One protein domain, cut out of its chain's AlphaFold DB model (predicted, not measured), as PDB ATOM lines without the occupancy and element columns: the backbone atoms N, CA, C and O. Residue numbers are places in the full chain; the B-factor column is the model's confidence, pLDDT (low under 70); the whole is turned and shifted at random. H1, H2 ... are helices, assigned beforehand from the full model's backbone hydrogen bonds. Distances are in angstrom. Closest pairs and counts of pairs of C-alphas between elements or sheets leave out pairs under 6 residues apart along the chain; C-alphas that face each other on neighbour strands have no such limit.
ATOM      1  N   VAL A   2     119.575 151.192 169.801       33.19
ATOM      2  CA  VAL A   2     118.428 150.318 169.526       33.19
ATOM      3  C   VAL A   2     118.203 150.435 168.024       33.19
ATOM      4  O   VAL A   2     118.036 151.552 167.536       33.19
ATOM      5  N   SER A   3     118.362 149.333 167.290       39.38
ATOM      6  CA  SER A   3     117.926 149.279 165.894       39.38
ATOM      7  C   SER A   3     116.420 149.505 165.920       39.38
ATOM      8  O   SER A   3     115.737 148.824 166.681       39.38
ATOM      9  N   LEU A   4     115.920 150.512 165.206       51.81
ATOM     10  CA  LEU A   4     114.482 150.651 165.004       51.81
ATOM     11  C   LEU A   4     114.099 149.509 164.067       51.81
ATOM     12  O   LEU A   4     114.433 149.572 162.886       51.81
ATOM     13  N   ASP A   5     113.508 148.454 164.622       63.16
ATOM     14  CA  ASP A   5     113.003 147.334 163.834       63.16
ATOM     15  C   ASP A   5     111.999 147.877 162.808       63.16
ATOM     16  O   ASP A   5     111.047 148.588 163.143       63.16
ATOM     17  N   THR A   6     112.253 147.587 161.538       80.88
ATOM     18  CA  THR A   6     111.389 147.982 160.422       80.88
ATOM     19  C   THR A   6     110.133 147.103 160.355       80.88
ATOM     20  O   THR A   6     110.094 146.001 160.905       80.88
ATOM     21  N   GLU A   7     109.091 147.570 159.652       80.12
ATOM     22  CA  GLU A   7     107.870 146.783 159.387       80.12
ATOM     23  C   GLU A   7     108.207 145.399 158.791       80.12
ATOM     24  O   GLU A   7     107.639 144.387 159.195       80.12
ATOM     25  N   GLU A   8     109.176 145.347 157.875       81.25
ATOM     26  CA  GLU A   8     109.637 144.118 157.224       81.25
ATOM     27  C   GLU A   8     110.308 143.147 158.209       81.25
ATOM     28  O   GLU A   8     109.962 141.964 158.241       81.25
ATOM     29  N   GLU A   9     111.207 143.641 159.065       84.75
ATOM     30  CA  GLU A   9     111.904 142.819 160.064       84.75
ATOM     31  C   GLU A   9     110.938 142.215 161.092       84.75
ATOM     32  O   GLU A   9     111.105 141.061 161.504       84.75
ATOM     33  N   LEU A  10     109.899 142.960 161.485       87.00
ATOM     34  CA  LEU A  10     108.846 142.448 162.362       87.00
ATOM     35  C   LEU A  10     108.060 141.313 161.687       87.00
ATOM     36  O   LEU A  10     107.861 140.255 162.288       87.00
ATOM     37  N   LEU A  11     107.628 141.505 160.438       87.00
ATOM     38  CA  LEU A  11     106.860 140.495 159.702       87.00
ATOM     39  C   LEU A  11     107.689 139.231 159.430       87.00
ATOM     40  O   LEU A  11     107.165 138.120 159.535       87.00
ATOM     41  N   GLU A  12     108.987 139.372 159.144       88.56
ATOM     42  CA  GLU A  12     109.902 138.236 159.002       88.56
ATOM     43  C   GLU A  12     110.060 137.466 160.324       88.56
ATOM     44  O   GLU A  12     110.070 136.233 160.331       88.56
ATOM     45  N   ARG A  13     110.139 138.173 161.460       91.25
ATOM     46  CA  ARG A  13     110.229 137.560 162.795       91.25
ATOM     47  C   ARG A  13     108.979 136.749 163.142       91.25
ATOM     48  O   ARG A  13     109.107 135.642 163.665       91.25
ATOM     49  N   ILE A  14     107.790 137.263 162.821       91.62
ATOM     50  CA  ILE A  14     106.521 136.546 163.028       91.62
ATOM     51  C   ILE A  14     106.474 135.270 162.175       91.62
ATOM     52  O   ILE A  14     106.129 134.205 162.684       91.62
ATOM     53  N   ASP A  15     106.852 135.355 160.896       90.94
ATOM     54  CA  ASP A  15     106.824 134.209 159.977       90.94
ATOM     55  C   ASP A  15     107.814 133.105 160.381       90.94
ATOM     56  O   ASP A  15     107.472 131.920 160.326       90.94
ATOM     57  N   LYS A  16     109.006 133.477 160.866       91.88
ATOM     58  CA  LYS A  16     109.965 132.524 161.450       91.88
ATOM     59  C   LYS A  16     109.388 131.828 162.680       91.88
ATOM     60  O   LYS A  16     109.389 130.599 162.734       91.88
ATOM     61  N   GLY A  17     108.795 132.589 163.603       92.81
ATOM     62  CA  GLY A  17     108.148 132.023 164.785       92.81
ATOM     63  C   GLY A  17     107.001 131.065 164.441       92.81
ATOM     64  O   GLY A  17     106.879 129.998 165.047       92.81
ATOM     65  N   LEU A  18     106.198 131.389 163.422       93.12
ATOM     66  CA  LEU A  18     105.146 130.509 162.905       93.12
ATOM     67  C   LEU A  18     105.729 129.215 162.325       93.12
ATOM     68  O   LEU A  18     105.237 128.124 162.623       93.12
ATOM     69  N   LYS A  19     106.794 129.320 161.526       93.69
ATOM     70  CA  LYS A  19     107.472 128.165 160.934       93.69
ATOM     71  C   LYS A  19     108.026 127.219 161.990       93.69
ATOM     72  O   LYS A  19     107.736 126.024 161.944       93.69
ATOM     73  N   GLU A  20     108.752 127.741 162.972       93.12
ATOM     74  CA  GLU A  20     109.292 126.926 164.061       93.12
ATOM     75  C   GLU A  20     108.191 126.318 164.949       93.12
ATOM     76  O   GLU A  20     108.344 125.213 165.484       93.12
ATOM     77  N   ALA A  21     107.053 127.003 165.114       92.06
ATOM     78  CA  ALA A  21     105.903 126.456 165.829       92.06
ATOM     79  C   ALA A  21     105.279 125.259 165.091       92.06
ATOM     80  O   ALA A  21     104.956 124.257 165.737       92.06
ATOM     81  N   VAL A  22     105.162 125.340 163.762       92.00
ATOM     82  CA  VAL A  22     104.643 124.267 162.900       92.00
ATOM     83  C   VAL A  22     105.609 123.082 162.845       92.00
ATOM     84  O   VAL A  22     105.202 121.958 163.124       92.00
ATOM     85  N   GLU A  23     106.889 123.318 162.544       91.62
ATOM     86  CA  GLU A  23     107.893 122.253 162.371       91.62
ATOM     87  C   GLU A  23     108.178 121.476 163.665       91.62
ATOM     88  O   GLU A  23     108.528 120.296 163.630       91.62
ATOM     89  N   ALA A  24     108.001 122.109 164.825       88.75
ATOM     90  CA  ALA A  24     108.182 121.443 166.110       88.75
ATOM     91  C   ALA A  24     107.021 120.517 166.508       88.75
ATOM     92  O   ALA A  24     107.160 119.760 167.476       88.75
ATOM     93  N   LYS A  25     105.873 120.575 165.819       86.69
ATOM     94  CA  LYS A  25     104.674 119.812 166.178       86.69
ATOM     95  C   LYS A  25     104.489 118.610 165.255       86.69
ATOM     96  O   LYS A  25     104.447 118.722 164.035       86.69
ATOM     97  N   VAL A  26     104.349 117.427 165.851       82.69
ATOM     98  CA  VAL A  26     104.158 116.178 165.102       82.69
ATOM     99  C   VAL A  26     102.820 116.213 164.360       82.69
ATOM    100  O   VAL A  26     101.785 116.458 164.971       82.69
ATOM    101  N   GLY A  27     102.838 115.921 163.059       81.88
ATOM    102  CA  GLY A  27     101.631 115.856 162.223       81.88
ATOM    103  C   GLY A  27     101.258 117.166 161.524       81.88
ATOM    104  O   GLY A  27     100.289 117.183 160.761       81.88
ATOM    105  N   LEU A  28     102.027 118.237 161.733       88.44
ATOM    106  CA  LEU A  28     101.956 119.439 160.909       88.44
ATOM    107  C   LEU A  28     103.114 119.444 159.910       88.44
ATOM    108  O   LEU A  28     104.236 119.068 160.240       88.44
ATOM    109  N   ASP A  29     102.827 119.862 158.681       86.81
ATOM    110  CA  ASP A  29     103.829 120.024 157.633       86.81
ATOM    111  C   ASP A  29     103.809 121.473 157.150       86.81
ATOM    112  O   ASP A  29     102.757 122.005 156.783       86.81
ATOM    113  N   TRP A  30     104.976 122.116 157.141       89.88
ATOM    114  CA  TRP A  30     105.131 123.452 156.577       89.88
ATOM    115  C   TRP A  30     104.787 123.490 155.083       89.88
ATOM    116  O   TRP A  30     104.410 124.542 154.573       89.88
ATOM    117  N   SER A  31     104.845 122.363 154.369       85.81
ATOM    118  CA  SER A  31     104.404 122.284 152.969       85.81
ATOM    119  C   SER A  31     102.916 122.622 152.781       85.81
ATOM    120  O   SER A  31     102.537 123.126 151.727       85.81
ATOM    121  N   ASN A  32     102.094 122.463 153.828       83.38
ATOM    122  CA  ASN A  32     100.683 122.865 153.839       83.38
ATOM    123  C   ASN A  32     100.483 124.375 154.081       83.38
ATOM    124  O   ASN A  32      99.340 124.834 154.202       83.38
ATOM    125  N   SER A  33     101.569 125.155 154.171       84.12
ATOM    126  CA  SER A  33     101.521 126.608 154.342       84.12
ATOM    127  C   SER A  33     101.031 127.301 153.068       84.12
ATOM    128  O   SER A  33     101.791 127.663 152.169       84.12
ATOM    129  N   SER A  34      99.725 127.544 152.997       88.06
ATOM    130  CA  SER A  34      99.189 128.469 152.007       88.06
ATOM    131  C   SER A  34      99.531 129.911 152.389       88.06
ATOM    132  O   SER A  34      99.708 130.259 153.563       88.06
ATOM    133  N   ARG A  35      99.587 130.782 151.378       84.88
ATOM    134  CA  ARG A  35      99.725 132.232 151.571       84.88
ATOM    135  C   ARG A  35      98.639 132.771 152.508       84.88
ATOM    136  O   ARG A  35      98.932 133.576 153.384       84.88
ATOM    137  N   ILE A  36      97.411 132.269 152.358       87.44
ATOM    138  CA  ILE A  36      96.251 132.652 153.166       87.44
ATOM    139  C   ILE A  36      96.493 132.325 154.643       87.44
ATOM    140  O   ILE A  36      96.385 133.211 155.488       87.44
ATOM    141  N   LYS A  37      96.883 131.085 154.965       89.19
ATOM    142  CA  LYS A  37      97.139 130.670 156.355       89.19
ATOM    143  C   LYS A  37      98.239 131.498 156.999       89.19
ATOM    144  O   LYS A  37      98.024 132.053 158.072       89.19
ATOM    145  N   ARG A  38      99.389 131.638 156.328       89.81
ATOM    146  CA  ARG A  38     100.522 132.429 156.841       89.81
ATOM    147  C   ARG A  38     100.108 133.861 157.157       89.81
ATOM    148  O   ARG A  38     100.410 134.365 158.235       89.81
ATOM    149  N   GLN A  39      99.351 134.481 156.258       87.44
ATOM    150  CA  GLN A  39      98.821 135.820 156.474       87.44
ATOM    151  C   GLN A  39      97.874 135.882 157.678       87.44
ATOM    152  O   GLN A  39      98.001 136.784 158.496       87.44
ATOM    153  N   LYS A  40      96.959 134.921 157.850       89.38
ATOM    154  CA  LYS A  40      95.992 134.965 158.964       89.38
ATOM    155  C   LYS A  40      96.616 134.715 160.318       89.38
ATOM    156  O   LYS A  40      96.297 135.437 161.255       89.38
ATOM    157  N   PHE A  41      97.555 133.781 160.406       90.25
ATOM    158  CA  PHE A  41      98.338 133.602 161.624       90.25
ATOM    159  C   PHE A  41      99.191 134.837 161.937       90.25
ATOM    160  O   PHE A  41      99.285 135.232 163.096       90.25
ATOM    161  N   THR A  42      99.731 135.509 160.913       89.56
ATOM    162  CA  THR A  42     100.415 136.796 161.102       89.56
ATOM    163  C   THR A  42      99.463 137.846 161.678       89.56
ATOM    164  O   THR A  42      99.798 138.472 162.677       89.56
ATOM    165  N   ASN A  43      98.255 137.993 161.119       87.75
ATOM    166  CA  ASN A  43      97.252 138.939 161.623       87.75
ATOM    167  C   ASN A  43      96.882 138.657 163.081       87.75
ATOM    168  O   ASN A  43      96.840 139.580 163.877       87.75
ATOM    169  N   MET A  44      96.686 137.389 163.454       88.94
ATOM    170  CA  MET A  44      96.381 137.025 164.844       88.94
ATOM    171  C   MET A  44      97.497 137.440 165.805       88.94
ATOM    172  O   MET A  44      97.217 137.921 166.900       88.94
ATOM    173  N   ALA A  45      98.762 137.256 165.413       89.25
ATOM    174  CA  ALA A  45      99.895 137.694 166.221       89.25
ATOM    175  C   ALA A  45      99.939 139.226 166.327       89.25
ATOM    176  O   ALA A  45     100.151 139.759 167.415       89.25
ATOM    177  N   LEU A  46      99.694 139.930 165.220       88.38
ATOM    178  CA  LEU A  46      99.592 141.388 165.215       88.38
ATOM    179  C   LEU A  46      98.466 141.858 166.143       88.38
ATOM    180  O   LEU A  46      98.737 142.638 167.042       88.38
ATOM    181  N   ASP A  47      97.247 141.341 166.011       86.75
ATOM    182  CA  ASP A  47      96.105 141.731 166.849       86.75
ATOM    183  C   ASP A  47      96.311 141.397 168.334       86.75
ATOM    184  O   ASP A  47      95.772 142.076 169.205       86.75
ATOM    185  N   HIS A  48      97.108 140.370 168.647       86.81
ATOM    186  CA  HIS A  48      97.425 140.019 170.028       86.81
ATOM    187  C   HIS A  48      98.420 140.985 170.687       86.81
ATOM    188  O   HIS A  48      98.283 141.296 171.872       86.81
ATOM    189  N   TYR A  49      99.453 141.405 169.951       86.69
ATOM    190  CA  TYR A  49     100.575 142.177 170.499       86.69
ATOM    191  C   TYR A  49     100.519 143.674 170.177       86.69
ATOM    192  O   TYR A  49     101.205 144.462 170.836       86.69
ATOM    193  N   LEU A  50      99.727 144.082 169.183       83.75
ATOM    194  CA  LEU A  50      99.458 145.486 168.904       83.75
ATOM    195  C   LEU A  50      98.510 146.047 169.957       83.75
ATOM    196  O   LEU A  50      97.471 145.472 170.266       83.75
ATOM    197  N   VAL A  51      98.873 147.211 170.487       73.88
ATOM    198  CA  VAL A  51      97.991 147.993 171.344       73.88
ATOM    199  C   VAL A  51      97.428 149.120 170.495       73.88
ATOM    200  O   VAL A  51      98.184 149.944 169.979       73.88
ATOM    201  N   ASP A  52      96.105 149.171 170.363       67.81
ATOM    202  CA  ASP A  52      95.435 150.312 169.744       67.81
ATOM    203  C   ASP A  52      95.644 151.549 170.630       67.81
ATOM    204  O   ASP A  52      95.014 151.709 171.679       67.81
ATOM    205  N   ILE A  53      96.571 152.420 170.224       70.94
ATOM    206  CA  ILE A  53      96.792 153.718 170.862       70.94
ATOM    207  C   ILE A  53      95.953 154.752 170.115       70.94
ATOM    208  O   ILE A  53      96.156 155.012 168.930       70.94
ATOM    209  N   GLU A  54      94.978 155.332 170.814       68.25
ATOM    210  CA  GLU A  54      94.059 156.314 170.241       68.25
ATOM    211  C   GLU A  54      94.829 157.515 169.661       68.25
ATOM    212  O   GLU A  54      95.560 158.207 170.369       68.25
ATOM    213  N   GLY A  55      94.652 157.763 168.360       65.12
ATOM    214  CA  GLY A  55      95.290 158.870 167.643       65.12
ATOM    215  C   GLY A  55      96.658 158.558 167.027       65.12
ATOM    216  O   GLY A  55      97.206 159.434 166.358       65.12
ATOM    217  N   GLU A  56      97.186 157.343 167.192       71.44
ATOM    218  CA  GLU A  56      98.408 156.900 166.514       71.44
ATOM    219  C   GLU A  56      98.090 156.000 165.313       71.44
ATOM    220  O   GLU A  56      97.153 155.199 165.328       71.44
ATOM    221  N   GLU A  57      98.873 156.140 164.243       71.25
ATOM    222  CA  GLU A  57      98.793 155.211 163.117       71.25
ATOM    223  C   GLU A  57      99.366 153.847 163.530       71.25
ATOM    224  O   GLU A  57     100.388 153.797 164.223       71.25
ATOM    225  N   PRO A  58      98.743 152.730 163.110       80.69
ATOM    226  CA  PRO A  58      99.265 151.411 163.429       80.69
ATOM    227  C   PRO A  58     100.662 151.251 162.816       80.69
ATOM    228  O   PRO A  58     100.887 151.712 161.697       80.69
ATOM    229  N   PRO A  59     101.595 150.571 163.500       77.38
ATOM    230  CA  PRO A  59     102.987 150.473 163.059       77.38
ATOM    231  C   PRO A  59     103.185 149.579 161.828       77.38
ATOM    232  O   PRO A  59     104.252 149.592 161.223       77.38
ATOM    233  N   VAL A  60     102.166 148.795 161.467       83.62
ATOM    234  CA  VAL A  60     102.169 147.881 160.324       83.62
ATOM    235  C   VAL A  60     101.082 148.309 159.349       83.62
ATOM    236  O   VAL A  60      99.939 148.571 159.741       83.62
ATOM    237  N   THR A  61     101.435 148.362 158.070       83.81
ATOM    238  CA  THR A  61     100.521 148.715 156.993       83.81
ATOM    239  C   THR A  61      99.567 147.556 156.736       83.81
ATOM    240  O   THR A  61      99.996 146.464 156.363       83.81
ATOM    241  N   ARG A  62      98.260 147.790 156.887       85.88
ATOM    242  CA  ARG A  62      97.239 146.747 156.722       85.88
ATOM    243  C   ARG A  62      95.932 147.263 156.130       85.88
ATOM    244  O   ARG A  62      95.573 148.422 156.320       85.88
ATOM    245  N   SER A  63      95.232 146.403 155.391       86.44
ATOM    246  CA  SER A  63      93.875 146.652 154.879       86.44
ATOM    247  C   SER A  63      93.089 145.352 154.743       86.44
ATOM    248  O   SER A  63      93.681 144.313 154.444       86.44
ATOM    249  N   TRP A  64      91.770 145.405 154.898       87.38
ATOM    250  CA  TRP A  64      90.877 144.304 154.545       87.38
ATOM    251  C   TRP A  64      90.742 144.221 153.021       87.38
ATOM    252  O   TRP A  64      90.256 145.145 152.381       87.38
ATOM    253  N   PHE A  65      91.204 143.118 152.430       86.25
ATOM    254  CA  PHE A  65      91.235 142.884 150.987       86.25
ATOM    255  C   PHE A  65      91.057 141.396 150.679       86.25
ATOM    256  O   PHE A  65      91.743 140.577 151.278       86.25
ATOM    257  N   LYS A  66      90.183 141.048 149.724       84.25
ATOM    258  CA  LYS A  66      89.926 139.718 149.110       84.25
ATOM    259  C   LYS A  66      89.776 138.542 150.079       84.25
ATOM    260  O   LYS A  66      88.695 137.982 150.216       84.25
ATOM    261  N   TYR A  67      90.855 138.183 150.752       79.62
ATOM    262  CA  TYR A  67      90.940 137.147 151.764       79.62
ATOM    263  C   TYR A  67      91.030 137.701 153.185       79.62
ATOM    264  O   TYR A  67      91.444 136.973 154.069       79.62
ATOM    265  N   GLY A  68      90.683 138.962 153.439       71.56
ATOM    266  CA  GLY A  68      90.621 139.579 154.770       71.56
ATOM    267  C   GLY A  68      91.768 140.559 155.004       71.56
ATOM    268  O   GLY A  68      92.300 141.099 154.047       71.56
ATOM    269  N   GLU A  69      92.198 140.783 156.244       70.38
ATOM    270  CA  GLU A  69      93.315 141.710 156.480       70.38
ATOM    271  C   GLU A  69      94.625 141.252 155.796       70.38
ATOM    272  O   GLU A  69      94.990 140.070 155.852       70.38
ATOM    273  N   THR A  70      95.294 142.190 155.122       66.56
ATOM    274  CA  THR A  70      96.502 141.985 154.323       66.56
ATOM    275  C   THR A  70      97.556 143.063 154.562       66.56
ATOM    276  O   THR A  70      97.221 144.244 154.628       66.56
ATOM    277  N   GLN A  71      98.831 142.662 154.631       66.38
ATOM    278  CA  GLN A  71      99.995 143.553 154.708       66.38
ATOM    279  C   GLN A  71     100.836 143.429 153.438       66.38
ATOM    280  O   GLN A  71     101.350 142.342 153.190       66.38
ATOM    281  N   PRO A  72     101.028 144.496 152.648       59.25
ATOM    282  CA  PRO A  72     101.888 144.534 151.463       59.25
ATOM    283  C   PRO A  72     103.232 143.831 151.603       59.25
ATOM    284  O   PRO A  72     103.621 143.050 150.739       59.25
ATOM    285  N   LEU A  73     103.906 144.121 152.713       56.66
ATOM    286  CA  LEU A  73     105.284 143.735 152.989       56.66
ATOM    287  C   LEU A  73     105.388 142.408 153.747       56.66
ATOM    288  O   LEU A  73     106.487 141.966 154.061       56.66
ATOM    289  N   SER A  74     104.262 141.747 154.044       48.81
ATOM    290  CA  SER A  74     104.319 140.409 154.632       48.81
ATOM    291  C   SER A  74     104.971 139.441 153.636       48.81
ATOM    292  O   SER A  74     104.731 139.551 152.431       48.81
ATOM    293  N   PRO A  75     105.705 138.415 154.100       45.28
ATOM    294  CA  PRO A  75     106.133 137.297 153.255       45.28
ATOM    295  C   PRO A  75     104.978 136.627 152.479       45.28
ATOM    296  O   PRO A  75     105.208 135.948 151.476       45.28
ATOM    297  N   ALA A  76     103.734 136.820 152.938       48.28
ATOM    298  CA  ALA A  76     102.491 136.403 152.291       48.28
ATOM    299  C   ALA A  76     101.645 137.580 151.742       48.28
ATOM    300  O   ALA A  76     100.536 137.379 151.244       48.28
ATOM    301  N   GLY A  77     102.153 138.805 151.820       41.34
ATOM    302  CA  GLY A  77     101.499 140.060 151.467       41.34
ATOM    303  C   GLY A  77     101.180 140.209 149.989       41.34
ATOM    304  O   GLY A  77     101.907 139.626 149.186       41.34
ATOM    305  N   PRO A  78     100.127 140.960 149.593       42.03
ATOM    306  CA  PRO A  78      99.687 141.098 148.204       42.03
ATOM    307  C   PRO A  78     100.839 141.500 147.278       42.03
ATOM    308  O   PRO A  78     100.960 140.894 146.220       42.03
ATOM    309  N   THR A  79     101.734 142.387 147.730       41.09
ATOM    310  CA  THR A  79     102.743 143.152 146.966       41.09
ATOM    311  C   THR A  79     103.936 142.366 146.429       41.09
ATOM    312  O   THR A  79     104.796 142.936 145.768       41.09
ATOM    313  N   ARG A  80     103.899 141.034 146.499       36.25
ATOM    314  CA  ARG A  80     104.423 140.219 145.391       36.25
ATOM    315  C   ARG A  80     103.404 140.185 144.238       36.25
ATOM    316  O   ARG A  80     103.026 139.121 143.756       36.25
ATOM    317  N   ASP A 129     109.337 144.959 170.686       85.44
ATOM    318  CA  ASP A 129     110.133 144.352 171.757       85.44
ATOM    319  C   ASP A 129     109.969 142.817 171.820       85.44
ATOM    320  O   ASP A 129     110.715 142.147 172.539       85.44
ATOM    321  N   MET A 130     109.011 142.243 171.076       86.94
ATOM    322  CA  MET A 130     108.748 140.800 171.069       86.94
ATOM    323  C   MET A 130     109.849 140.036 170.337       86.94
ATOM    324  O   MET A 130     110.263 140.373 169.221       86.94
ATOM    325  N   THR A 131     110.303 138.952 170.957       90.44
ATOM    326  CA  THR A 131     111.303 138.050 170.390       90.44
ATOM    327  C   THR A 131     110.650 136.968 169.532       90.44
ATOM    328  O   THR A 131     109.460 136.685 169.631       90.44
ATOM    329  N   GLU A 132     111.449 136.287 168.713       90.06
ATOM    330  CA  GLU A 132     110.996 135.105 167.968       90.06
ATOM    331  C   GLU A 132     110.421 134.018 168.893       90.06
ATOM    332  O   GLU A 132     109.400 133.409 168.583       90.06
ATOM    333  N   SER A 133     111.012 133.832 170.081       91.19
ATOM    334  CA  SER A 133     110.511 132.886 171.087       91.19
ATOM    335  C   SER A 133     109.117 133.247 171.604       91.19
ATOM    336  O   SER A 133     108.335 132.344 171.906       91.19
ATOM    337  N   ASP A 134     108.782 134.536 171.679       92.19
ATOM    338  CA  ASP A 134     107.450 134.982 172.091       92.19
ATOM    339  C   ASP A 134     106.403 134.597 171.039       92.19
ATOM    340  O   ASP A 134     105.373 134.019 171.391       92.19
ATOM    341  N   PHE A 135     106.706 134.785 169.749       91.62
ATOM    342  CA  PHE A 135     105.829 134.353 168.655       91.62
ATOM    343  C   PHE A 135     105.682 132.827 168.576       91.62
ATOM    344  O   PHE A 135     104.577 132.327 168.381       91.62
ATOM    345  N   ILE A 136     106.757 132.062 168.798       91.62
ATOM    346  CA  ILE A 136     106.674 130.592 168.864       91.62
ATOM    347  C   ILE A 136     105.722 130.155 169.981       91.62
ATOM    348  O   ILE A 136     104.888 129.271 169.780       91.62
ATOM    349  N   ASN A 137     105.848 130.760 171.165       90.81
ATOM    350  CA  ASN A 137     104.987 130.448 172.301       90.81
ATOM    351  C   ASN A 137     103.533 130.840 172.024       90.81
ATOM    352  O   ASN A 137     102.638 130.058 172.336       90.81
ATOM    353  N   PHE A 138     103.308 131.993 171.389       90.75
ATOM    354  CA  PHE A 138     101.986 132.434 170.952       90.75
ATOM    355  C   PHE A 138     101.306 131.397 170.050       90.75
ATOM    356  O   PHE A 138     100.202 130.962 170.354       90.75
ATOM    357  N   PHE A 139     101.979 130.939 168.991       90.56
ATOM    358  CA  PHE A 139     101.395 129.981 168.044       90.56
ATOM    359  C   PHE A 139     101.224 128.564 168.607       90.56
ATOM    360  O   PHE A 139     100.459 127.764 168.066       90.56
ATOM    361  N   ARG A 140     101.946 128.222 169.678       88.62
ATOM    362  CA  ARG A 140     101.829 126.920 170.347       88.62
ATOM    363  C   ARG A 140     100.721 126.864 171.389       88.62
ATOM    364  O   ARG A 140     100.374 125.753 171.786       88.62
ATOM    365  N   ASP A 141     100.205 128.006 171.833       86.44
ATOM    366  CA  ASP A 141      99.137 128.070 172.825       86.44
ATOM    367  C   ASP A 141      97.820 127.546 172.212       86.44
ATOM    368  O   ASP A 141      97.264 128.186 171.317       86.44
ATOM    369  N   PRO A 142      97.319 126.366 172.630       75.88
ATOM    370  CA  PRO A 142      96.118 125.773 172.044       75.88
ATOM    371  C   PRO A 142      94.837 126.524 172.423       75.88
ATOM    372  O   PRO A 142      93.824 126.334 171.753       75.88
ATOM    373  N   ASP A 143      94.887 127.354 173.470       75.25
ATOM    374  CA  ASP A 143      93.745 128.120 173.970       75.25
ATOM    375  C   ASP A 143      93.610 129.484 173.262       75.25
ATOM    376  O   ASP A 143      92.705 130.262 173.579       75.25
ATOM    377  N   ARG A 144      94.493 129.799 172.300       66.25
ATOM    378  CA  ARG A 144      94.505 131.076 171.575       66.25
ATOM    379  C   ARG A 144      94.217 130.901 170.090       66.25
ATOM    380  O   ARG A 144      95.068 130.397 169.361       66.25
ATOM    381  N   HIS A 145      93.068 131.441 169.665       66.62
ATOM    382  CA  HIS A 145      92.644 131.611 168.262       66.62
ATOM    383  C   HIS A 145      92.710 130.287 167.468       66.62
ATOM    384  O   HIS A 145      92.973 129.253 168.083       66.62
ATOM    385  N   PRO A 146      92.385 130.204 166.161       77.31
ATOM    386  CA  PRO A 146      92.310 128.915 165.478       77.31
ATOM    387  C   PRO A 146      93.601 128.107 165.660       77.31
ATOM    388  O   PRO A 146      94.623 128.386 165.039       77.31
ATOM    389  N   SER A 147      93.558 127.089 166.526       83.81
ATOM    390  CA  SER A 147      94.762 126.368 166.930       83.81
ATOM    391  C   SER A 147      95.438 125.722 165.721       83.81
ATOM    392  O   SER A 147      94.768 125.134 164.861       83.81
ATOM    393  N   LEU A 148      96.774 125.783 165.662       85.81
ATOM    394  CA  LEU A 148      97.540 125.169 164.570       85.81
ATOM    395  C   LEU A 148      97.174 123.690 164.372       85.81
ATOM    396  O   LEU A 148      97.071 123.213 163.249       85.81
ATOM    397  N   GLU A 149      96.923 122.964 165.460       83.69
ATOM    398  CA  GLU A 149      96.639 121.526 165.423       83.69
ATOM    399  C   GLU A 149      95.335 121.184 164.703       83.69
ATOM    400  O   GLU A 149      95.288 120.230 163.929       83.69
ATOM    401  N   ASN A 150      94.295 121.985 164.927       85.12
ATOM    402  CA  ASN A 150      92.969 121.709 164.387       85.12
ATOM    403  C   ASN A 150      92.779 122.319 162.994       85.12
ATOM    404  O   ASN A 150      91.967 121.827 162.213       85.12
ATOM    405  N   HIS A 151      93.528 123.379 162.673       89.06
ATOM    406  CA  HIS A 151      93.202 124.242 161.541       89.06
ATOM    407  C   HIS A 151      94.261 124.268 160.437       89.06
ATOM    408  O   HIS A 151      93.922 124.522 159.280       89.06
ATOM    409  N   TRP A 152      95.527 123.958 160.737       90.94
ATOM    410  CA  TRP A 152      96.619 124.076 159.762       90.94
ATOM    411  C   TRP A 152      96.440 123.177 158.533       90.94
ATOM    412  O   TRP A 152      96.763 123.573 157.414       90.94
ATOM    413  N   ASN A 153      95.874 121.986 158.721       90.44
ATOM    414  CA  ASN A 153      95.659 121.015 157.646       90.44
ATOM    415  C   ASN A 153      94.286 121.156 156.959       90.44
ATOM    416  O   ASN A 153      93.983 120.389 156.046       90.44
ATOM    417  N   LEU A 154      93.449 122.117 157.365       91.69
ATOM    418  CA  LEU A 154      92.167 122.354 156.701       91.69
ATOM    419  C   LEU A 154      92.371 122.962 155.301       91.69
ATOM    420  O   LEU A 154      93.333 123.708 155.093       91.69
ATOM    421  N   PRO A 155      91.462 122.701 154.345       91.81
ATOM    422  CA  PRO A 155      91.388 123.475 153.108       91.81
ATOM    423  C   PRO A 155      91.214 124.971 153.399       91.81
ATOM    424  O   PRO A 155      90.508 125.336 154.342       91.81
ATOM    425  N   ASP A 156      91.809 125.829 152.568       91.94
ATOM    426  CA  ASP A 156      91.874 127.277 152.818       91.94
ATOM    427  C   ASP A 156      90.497 127.920 153.029       91.94
ATOM    428  O   ASP A 156      90.338 128.707 153.956       91.94
ATOM    429  N   LEU A 157      89.479 127.551 152.244       93.56
ATOM    430  CA  LEU A 157      88.123 128.096 152.408       93.56
ATOM    431  C   LEU A 157      87.492 127.710 153.755       93.56
ATOM    432  O   LEU A 157      86.863 128.541 154.404       93.56
ATOM    433  N   LYS A 158      87.705 126.473 154.223       93.81
ATOM    434  CA  LYS A 158      87.198 126.022 155.532       93.81
ATOM    435  C   LYS A 158      87.922 126.723 156.677       93.81
ATOM    436  O   LYS A 158      87.288 127.121 157.647       93.81
ATOM    437  N   PHE A 159      89.234 126.907 156.539       93.88
ATOM    438  CA  PHE A 159      90.026 127.696 157.475       93.88
ATOM    439  C   PHE A 159      89.552 129.156 157.533       93.88
ATOM    440  O   PHE A 159      89.345 129.686 158.621       93.88
ATOM    441  N   LEU A 160      89.331 129.790 156.377       94.25
ATOM    442  CA  LEU A 160      88.864 131.174 156.293       94.25
ATOM    443  C   LEU A 160      87.500 131.374 156.949       94.25
ATOM    444  O   LEU A 160      87.313 132.376 157.628       94.25
TER     445      LEU A 160
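AT A GLANCE: This is residues 2 to 80 and 129 to 160 of the 381 residues of an uncharacterized protein of Natrinema altunense (UniProt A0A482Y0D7). Two helices, H1 and H2, cross nearly at right angles, and H3 crosses H1. Short H4 and H5 lie at one end, and loop residues 52 to 57 stick out at the other. The 111 printed residues hold five named helices, H1 to H5, and no named strand: all helix, though under half lie in named elements. The whole is compact, radius of gyration of the C-alphas 13.8 A, spans 41 by 31 by 26 A.

IN THESE COORDINATES: H1, residues 7 to 23, begins at C-alpha (107.870, 146.783, 159.387) and measures 24.7 A. H2, residues 35 to 49, measures 21.4 A. H3 is residues 132 to 140, H4 148 to 151, and H5 156 to 160, ending at C-alpha (88.864, 131.174, 156.293).

HOW THE PARTS SIT: The hub, H2, touches H1 residues 11 to 18, only just about perpendicular at 71 degrees; the closest C-alphas, Ile 14 and Thr 42, are 6.4 A apart. H3 touches H1 at a steep tilt of 49 degrees, the same way; the closest C-alphas, Gly 17 and Ile 136, are 4.6 A apart. H2 residues 36 to 37 only just touch H5, with 3 pairs of C-alphas within 8 A, the closest Ile 36 and Asp 156. H4 touches no helix. Every O i to N i+4 pair is within hydrogen-bond range in H1, H2, H3 and H5; H4 is too short for one.

THE WHOLE: Residues 81 to 128 are not printed, a 27.3 A gap between C-alphas 80 and 129. The H1 to H2 link is long. Confidence is under 70 in 20 residues, among them 70 to 80.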